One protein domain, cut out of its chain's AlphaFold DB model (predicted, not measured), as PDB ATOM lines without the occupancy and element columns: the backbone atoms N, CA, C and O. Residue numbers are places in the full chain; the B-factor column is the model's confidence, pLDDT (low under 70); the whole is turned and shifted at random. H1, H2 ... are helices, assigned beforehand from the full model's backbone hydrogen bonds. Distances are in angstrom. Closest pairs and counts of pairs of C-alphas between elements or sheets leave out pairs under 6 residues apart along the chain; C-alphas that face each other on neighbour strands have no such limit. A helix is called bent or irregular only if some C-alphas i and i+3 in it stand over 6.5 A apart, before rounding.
ATOM      1  N   PRO A  78     276.592  97.224  85.494       90.38
ATOM      2  CA  PRO A  78     275.701  98.004  86.363       90.38
ATOM      3  C   PRO A  78     274.784  98.967  85.601       90.38
ATOM      4  O   PRO A  78     273.682  99.270  86.056       90.38
ATOM      5  N   TYR A  79     275.237  99.429  84.434       91.38
ATOM      6  CA  TYR A  79     274.498 100.304  83.532       91.38
ATOM      7  C   TYR A  79     274.426  99.683  82.135       91.38
ATOM      8  O   TYR A  79     275.278  98.886  81.748       91.38
ATOM      9  N   ARG A  80     273.411 100.073  81.353       90.44
ATOM     10  CA  ARG A  80     273.211  99.567  79.981       90.44
ATOM     11  C   ARG A  80     274.379  99.888  79.049       90.44
ATOM     12  O   ARG A  80     274.708  99.080  78.190       90.44
ATOM     13  N   GLN A  81     274.977 101.063  79.217       94.06
ATOM     14  CA  GLN A  81     276.129 101.513  78.453       94.06
ATOM     15  C   GLN A  81     277.313 101.652  79.403       94.06
ATOM     16  O   GLN A  81     277.299 102.494  80.297       94.06
ATOM     17  N   MET A  82     278.316 100.803  79.206       94.81
ATOM     18  CA  MET A  82     279.560 100.810  79.964       94.81
ATOM     19  C   MET A  82     280.738 100.971  79.016       94.81
ATOM     20  O   MET A  82     280.731 100.446  77.901       94.81
ATOM     21  N   PHE A  83     281.758 101.678  79.488       95.12
ATOM     22  CA  PHE A  83     283.031 101.833  78.802       95.12
ATOM     23  C   PHE A  83     284.097 101.148  79.646       95.12
ATOM     24  O   PHE A  83     284.300 101.514  80.801       95.12
ATOM     25  N   TYR A  84     284.735 100.136  79.068       96.50
ATOM     26  CA  TYR A  84     285.775  99.345  79.715       96.50
ATOM     27  C   TYR A  84     287.113  99.624  79.044       96.50
ATOM     28  O   TYR A  84     287.163  99.831  77.827       96.50
ATOM     29  N   GLN A  85     288.193  99.606  79.821       96.06
ATOM     30  CA  GLN A  85     289.539  99.587  79.259       96.06
ATOM     31  C   GLN A  85     289.887  98.154  78.848       96.06
ATOM     32  O   GLN A  85     289.365  97.190  79.408       96.06
ATOM     33  N   LEU A  86     290.774  97.990  77.862       96.25
ATOM     34  CA  LEU A  86     291.152  96.656  77.376       96.25
ATOM     35  C   LEU A  86     291.809  95.802  78.477       96.25
ATOM     36  O   LEU A  86     291.584  94.595  78.526       96.25
ATOM     37  N   CYS A  87     292.546  96.432  79.399       95.19
ATOM     38  CA  CYS A  87     293.141  95.768  80.560       95.19
ATOM     39  C   CYS A  87     292.106  95.252  81.570       95.19
ATOM     40  O   CYS A  87     292.399  94.313  82.301       95.19
ATOM     41  N   ASP A  88     290.891  95.805  81.573       96.38
ATOM     42  CA  ASP A  88     289.834  95.440  82.522       96.38
ATOM     43  C   ASP A  88     288.922  94.314  81.995       96.38
ATOM     44  O   ASP A  88     287.943  93.924  82.639       96.38
ATOM     45  N   LEU A  89     289.209  93.775  80.804       96.75
ATOM     46  CA  LEU A  89     288.444  92.685  80.195       96.75
ATOM     47  C   LEU A  89     288.899  91.324  80.734       96.75
ATOM     48  O   LEU A  89     289.648  90.611  80.078       96.75
ATOM     49  N   HIS A  90     288.435  90.910  81.905       95.25
ATOM     50  CA  HIS A  90     288.842  89.645  82.532       95.25
ATOM     51  C   HIS A  90     288.049  88.443  81.983       95.25
ATOM     52  O   HIS A  90     287.287  87.780  82.693       95.25
ATOM     53  N   VAL A  91     288.209  88.173  80.687       96.19
ATOM     54  CA  VAL A  91     287.660  86.997  79.999       96.19
ATOM     55  C   VAL A  91     288.682  86.499  78.982       96.19
ATOM     56  O   VAL A  91     289.029  87.236  78.063       96.19
ATOM     57  N   ASP A  92     289.100  85.238  79.097       96.56
ATOM     58  CA  ASP A  92     290.209  84.671  78.310       96.56
ATOM     59  C   ASP A  92     290.055  84.882  76.799       96.56
ATOM     60  O   ASP A  92     290.977  85.338  76.131       96.56
ATOM     61  N   CYS A  93     288.859  84.636  76.254       96.75
ATOM     62  CA  CYS A  93     288.618  84.806  74.821       96.75
ATOM     63  C   CYS A  93     288.652  86.271  74.354       96.75
ATOM     64  O   CYS A  93     288.896  86.523  73.177       96.75
ATOM     65  N   LEU A  94     288.389  87.238  75.240       97.56
ATOM     66  CA  LEU A  94     288.542  88.662  74.929       97.56
ATOM     67  C   LEU A  94     290.022  89.055  74.995       97.56
ATOM     68  O   LEU A  94     290.510  89.706  74.076       97.56
ATOM     69  N   GLN A  95     290.734  88.600  76.029       97.19
ATOM     70  CA  GLN A  95     292.172  88.825  76.203       97.19
ATOM     71  C   GLN A  95     292.983  88.268  75.028       97.19
ATOM     72  O   GLN A  95     293.851  88.953  74.502       97.19
ATOM     73  N   GLU A  96     292.646  87.075  74.535       97.50
ATOM     74  CA  GLU A  96     293.289  86.487  73.351       97.50
ATOM     75  C   GLU A  96     293.138  87.369  72.098       97.50
ATOM     76  O   GLU A  96     294.044  87.464  71.271       97.50
ATOM     77  N   ILE A  97     291.985  88.026  71.940       97.50
ATOM     78  CA  ILE A  97     291.741  88.928  70.810       97.50
ATOM     79  C   ILE A  97     292.555  90.214  70.965       97.50
ATOM     80  O   ILE A  97     293.124  90.670  69.975       97.50
ATOM     81  N   VAL A  98     292.610  90.774  72.177       96.81
ATOM     82  CA  VAL A  98     293.392  91.982  72.483       96.81
ATOM     83  C   VAL A  98     294.878  91.729  72.231       96.81
ATOM     84  O   VAL A  98     295.485  92.447  71.442       96.81
ATOM     85  N   HIS A  99     295.427  90.647  72.789       96.38
ATOM     86  CA  HIS A  99     296.858  90.328  72.712       96.38
ATOM     87  C   HIS A  99     297.328  89.796  71.353       96.38
ATOM     88  O   HIS A  99     298.497  89.473  71.150       96.38
ATOM     89  N   ARG A 100     296.428  89.682  70.372       96.00
ATOM     90  CA  ARG A 100     296.765  89.157  69.044       96.00
ATOM     91  C   ARG A 100     297.802  90.017  68.312       96.00
ATOM     92  O   ARG A 100     298.516  89.487  67.455       96.00
ATOM     93  N   ASN A 101     297.842  91.317  68.606       95.75
ATOM     94  CA  ASN A 101     298.766  92.261  67.982       95.75
ATOM     95  C   ASN A 101     299.999  92.588  68.834       95.75
ATOM     96  O   ASN A 101     300.810  93.402  68.397       95.75
ATOM     97  N   ASP A 102     300.153  91.959  70.000       95.31
ATOM     98  CA  ASP A 102     301.213  92.311  70.941       95.31
ATOM     99  C   ASP A 102     302.601  92.175  70.306       95.31
ATOM    100  O   ASP A 102     302.960  91.138  69.732       95.31
ATOM    101  N   GLY A 103     303.390  93.247  70.395       95.44
ATOM    102  CA  GLY A 103     304.742  93.336  69.841       95.44
ATOM    103  C   GLY A 103     304.802  93.474  68.316       95.44
ATOM    104  O   GLY A 103     305.893  93.422  67.741       95.44
ATOM    105  N   LYS A 104     303.655  93.620  67.645       95.25
ATOM    106  CA  LYS A 104     303.525  93.813  66.187       95.25
ATOM    107  C   LYS A 104     302.841  95.136  65.842       95.25
ATOM    108  O   LYS A 104     302.468  95.359  64.689       95.25
ATOM    109  N   GLU A 105     302.658  96.014  66.819       94.75
ATOM    110  CA  GLU A 105     301.958  97.278  66.658       94.75
ATOM    111  C   GLU A 105     302.811  98.271  65.857       94.75
ATOM    112  O   GLU A 105     303.784  98.835  66.352       94.75
ATOM    113  N   THR A 106     302.449  98.498  64.593       94.94
ATOM    114  CA  THR A 106     303.164  99.440  63.714       94.94
ATOM    115  C   THR A 106     302.417 100.751  63.501       94.94
ATOM    116  O   THR A 106     303.043 101.794  63.327       94.94
ATOM    117  N   VAL A 107     301.082 100.714  63.480       94.50
ATOM    118  CA  VAL A 107     300.225 101.866  63.168       94.50
ATOM    119  C   VAL A 107     299.059 101.908  64.145       94.50
ATOM    120  O   VAL A 107     298.384 100.903  64.354       94.50
ATOM    121  N   CYS A 108     298.806 103.090  64.705       96.38
ATOM    122  CA  CYS A 108     297.635 103.366  65.527       96.38
ATOM    123  C   CYS A 108     296.530 103.980  64.658       96.38
ATOM    124  O   CYS A 108     296.738 105.017  64.027       96.38
ATOM    125  N   THR A 109     295.368 103.336  64.604       96.06
ATOM    126  CA  THR A 109     294.211 103.788  63.813       96.06
ATOM    127  C   THR A 109     293.214 104.573  64.670       96.06
ATOM    128  O   THR A 109     293.092 104.330  65.866       96.06
ATOM    129  N   GLU A 110     292.434 105.478  64.068       96.19
ATOM    130  CA  GLU A 110     291.402 106.249  64.789       96.19
ATOM    131  C   GLU A 110     290.293 105.353  65.383       96.19
ATOM    132  O   GLU A 110     289.722 105.665  66.425       96.19
ATOM    133  N   LYS A 111     289.976 104.230  64.724       94.00
ATOM    134  CA  LYS A 111     288.851 103.353  65.097       94.00
ATOM    135  C   LYS A 111     289.227 102.244  66.079       94.00
ATOM    136  O   LYS A 111     288.481 102.007  67.028       94.00
ATOM    137  N   ASP A 112     290.343 101.556  65.845       94.75
ATOM    138  CA  ASP A 112     290.754 100.372  66.614       94.75
ATOM    139  C   ASP A 112     292.034 100.613  67.439       94.75
ATOM    140  O   ASP A 112     292.495  99.726  68.161       94.75
ATOM    141  N   GLY A 113     292.616 101.816  67.371       95.12
ATOM    142  CA  GLY A 113     293.852 102.146  68.070       95.12
ATOM    143  C   GLY A 113     295.006 101.260  67.605       95.12
ATOM    144  O   GLY A 113     295.219 101.090  66.403       95.12
ATOM    145  N   TRP A 114     295.725 100.687  68.571       96.56
ATOM    146  CA  TRP A 114     296.831  99.747  68.355       96.56
ATOM    147  C   TRP A 114     296.389  98.302  68.093       96.56
ATOM    148  O   TRP A 114     297.225  97.434  67.845       96.56
ATOM    149  N   CYS A 115     295.090  98.017  68.159       96.19
ATOM    150  CA  CYS A 115     294.576  96.688  67.857       96.19
ATOM    151  C   CYS A 115     294.484  96.463  66.340       96.19
ATOM    152  O   CYS A 115     294.502  97.396  65.537       96.19
ATOM    153  N   LEU A 116     294.313  95.202  65.941       95.81
ATOM    154  CA  LEU A 116     293.998  94.873  64.551       95.81
ATOM    155  C   LEU A 116     292.634  95.467  64.141       95.81
ATOM    156  O   LEU A 116     291.756  95.619  64.999       95.81
ATOM    157  N   PRO A 117     292.402  95.730  62.843       96.50
ATOM    158  CA  PRO A 117     291.128  96.257  62.369       96.50
ATOM    159  C   PRO A 117     289.929  95.417  62.826       96.50
ATOM    160  O   PRO A 117     289.977  94.182  62.787       96.50
ATOM    161  N   ARG A 118     288.831  96.085  63.204       96.56
ATOM    162  CA  ARG A 118     287.571  95.486  63.698       96.56
ATOM    163  C   ARG A 118     287.677  94.757  65.038       96.56
ATOM    164  O   ARG A 118     286.752  94.027  65.415       96.56
ATOM    165  N   THR A 119     288.768  94.938  65.778       96.81
ATOM    166  CA  THR A 119     288.915  94.338  67.109       96.81
ATOM    167  C   THR A 119     287.836  94.857  68.053       96.81
ATOM    168  O   THR A 119     287.160  94.053  68.697       96.81
ATOM    169  N   CYS A 120     287.591  96.171  68.068       95.62
ATOM    170  CA  CYS A 120     286.587  96.787  68.937       95.62
ATOM    171  C   CYS A 120     285.180  96.211  68.702       95.62
ATOM    172  O   CYS A 120     284.483  95.853  69.653       95.62
ATOM    173  N   ASP A 121     284.768  96.058  67.443       97.00
ATOM    174  CA  ASP A 121     283.452  95.506  67.096       97.00
ATOM    175  C   ASP A 121     283.331  94.026  67.459       97.00
ATOM    176  O   ASP A 121     282.301  93.578  67.973       97.00
ATOM    177  N   ARG A 122     284.404  93.256  67.255       97.50
ATOM    178  CA  ARG A 122     284.438  91.844  67.642       97.50
ATOM    179  C   ARG A 122     284.301  91.674  69.155       97.50
ATOM    180  O   ARG A 122     283.518  90.829  69.590       97.50
ATOM    181  N   LEU A 123     285.013  92.481  69.942       97.62
ATOM    182  CA  LEU A 123     284.909  92.478  71.403       97.62
ATOM    183  C   LEU A 123     283.480  92.820  71.848       97.62
ATOM    184  O   LEU A 123     282.892  92.056  72.612       97.62
ATOM    185  N   ARG A 124     282.877  93.886  71.301       97.19
ATOM    186  CA  ARG A 124     281.483  94.284  71.597       97.19
ATOM    187  C   ARG A 124     280.484  93.159  71.340       97.19
ATOM    188  O   ARG A 124     279.613  92.910  72.177       97.19
ATOM    189  N   ASN A 125     280.616  92.461  70.214       97.94
ATOM    190  CA  ASN A 125     279.738  91.345  69.867       97.94
ATOM    191  C   ASN A 125     279.880  90.188  70.863       97.94
ATOM    192  O   ASN A 125     278.878  89.680  71.364       97.94
ATOM    193  N   ILE A 126     281.111  89.802  71.209       97.94
ATOM    194  CA  ILE A 126     281.354  88.717  72.171       97.94
ATOM    195  C   ILE A 126     280.841  89.097  73.563       97.94
ATOM    196  O   ILE A 126     280.149  88.298  74.191       97.94
ATOM    197  N   MET A 127     281.113  90.316  74.033       97.31
ATOM    198  CA  MET A 127     280.604  90.813  75.318       97.31
ATOM    199  C   MET A 127     279.073  90.815  75.355       97.31
ATOM    200  O   MET A 127     278.480  90.349  76.326       97.31
ATOM    201  N   SER A 128     278.424  91.263  74.277       95.94
ATOM    202  CA  SER A 128     276.961  91.243  74.158       95.94
ATOM    203  C   SER A 128     276.405  89.822  74.227       95.94
ATOM    204  O   SER A 128     275.378  89.595  74.863       95.94
ATOM    205  N   ASN A 129     277.083  88.853  73.611       96.50
ATOM    206  CA  ASN A 129     276.690  87.445  73.680       96.50
ATOM    207  C   ASN A 129     276.820  86.909  75.107       96.50
ATOM    208  O   ASN A 129     275.860  86.351  75.623       96.50
ATOM    209  N   ILE A 130     277.948  87.173  75.778       96.25
ATOM    210  CA  ILE A 130     278.178  86.775  77.177       96.25
ATOM    211  C   ILE A 130     277.065  87.310  78.088       96.25
ATOM    212  O   ILE A 130     276.538  86.575  78.923       96.25
ATOM    213  N   VAL A 131     276.679  88.578  77.917       94.94
ATOM    214  CA  VAL A 131     275.595  89.192  78.697       94.94
ATOM    215  C   VAL A 131     274.251  88.529  78.388       94.94
ATOM    216  O   VAL A 131     273.526  88.171  79.316       94.94
ATOM    217  N   ARG A 132     273.918  88.320  77.106       94.00
ATOM    218  CA  ARG A 132     272.674  87.638  76.701       94.00
ATOM    219  C   ARG A 132     272.593  86.225  77.270       94.00
ATOM    220  O   ARG A 132     271.549  85.850  77.797       94.00
ATOM    221  N   ASP A 133     273.683  85.473  77.204       94.44
ATOM    222  CA  ASP A 133     273.758  84.110  77.724       94.44
ATOM    223  C   ASP A 133     273.576  84.095  79.244       94.44
ATOM    224  O   ASP A 133     272.807  83.288  79.767       94.44
ATOM    225  N   HIS A 134     274.196  85.036  79.960       93.06
ATOM    226  CA  HIS A 134     274.031  85.154  81.406       93.06
ATOM    227  C   HIS A 134     272.583  85.487  81.813       93.06
ATOM    228  O   HIS A 134     272.058  84.904  82.764       93.06
ATOM    229  N   ILE A 135     271.902  86.373  81.075       92.19
ATOM    230  CA  ILE A 135     270.478  86.679  81.306       92.19
ATOM    231  C   ILE A 135     269.620  85.429  81.082       92.19
ATOM    232  O   ILE A 135     268.798  85.098  81.937       92.19
ATOM    233  N   ARG A 136     269.840  84.701  79.976       92.00
ATOM    234  CA  ARG A 136     269.110  83.458  79.663       92.00
ATOM    235  C   ARG A 136     269.290  82.397  80.752       92.00
ATOM    236  O   ARG A 136     268.327  81.730  81.112       92.00
ATOM    237  N   GLN A 137     270.496  82.273  81.309       91.25
ATOM    238  CA  GLN A 137     270.788  81.337  82.403       91.25
ATOM    239  C   GLN A 137     270.085  81.719  83.712       91.25
ATOM    240  O   GLN A 137     269.587  80.849  84.421       91.25
ATOM    241  N   ARG A 138     270.039  83.013  84.046       87.56
ATOM    242  CA  ARG A 138     269.456  83.504  85.305       87.56
ATOM    243  C   ARG A 138     267.934  83.646  85.252       87.56
ATOM    244  O   ARG A 138     267.277  83.669  86.291       87.56
ATOM    245  N   SER A 139     267.356  83.774  84.063       81.81
ATOM    246  CA  SER A 139     265.915  83.937  83.866       81.81
ATOM    247  C   SER A 139     265.472  83.234  82.580       81.81
ATOM    248  O   SER A 139     265.242  83.900  81.569       81.81
TER     249      SER A 139
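What this domain is: This is residues 78 to 139 of the 197 residues of an uncharacterized protein of Petromyzon marinus (UniProt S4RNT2). A long helix, H2, is paired with a shorter one, H1, in an antiparallel helical hairpin; the two overlap only in part, with H1 beside residues 119 to 126 of H2. A wide loop, residues 102 to 118, joins them, and the far part of H2, residues 131 to 138, sticks out along the longest axis. The 62 printed residues are all helix in class, with H1 then H2 along the chain and 30 residues in them, under half. The whole is loose, radius of gyration of the C-alphas 13.3 A, spanning 45 by 21 by 17 A.

How they stand to each other: H2, residues 119 to 138, touches H1, residues 92 to 101, with residues 119 to 126 alone. Their closest C-alphas, of Leu 123 and Leu 94, are 6.3 A apart. They run opposite ways at a shallow tilt of 1 degrees. Every O i to N i+4 pair is within hydrogen-bond range in H2, and 4 of 6 in H1.

Where its parts are: H2 runs 28.8 A from C-alpha 119 at (288.915, 94.338, 67.109) to C-alpha 138 at (269.456, 83.504, 85.305). H1 begins at C-alpha 92, (290.209, 84.671, 78.310), and measures 15.4 A; it is irregular, with C-alphas 98 and 101 7.0 A apart.

The domain as a whole: The C-alphas farthest apart, of Thr 106 and Ser 139, are 45.1 A apart. The link from H1 to H2 is long, 17 residues. Residues 78 to 85 and 131 to 139 stand free. The printed part has no cut, and no printed residue is under 70 in pLDDT.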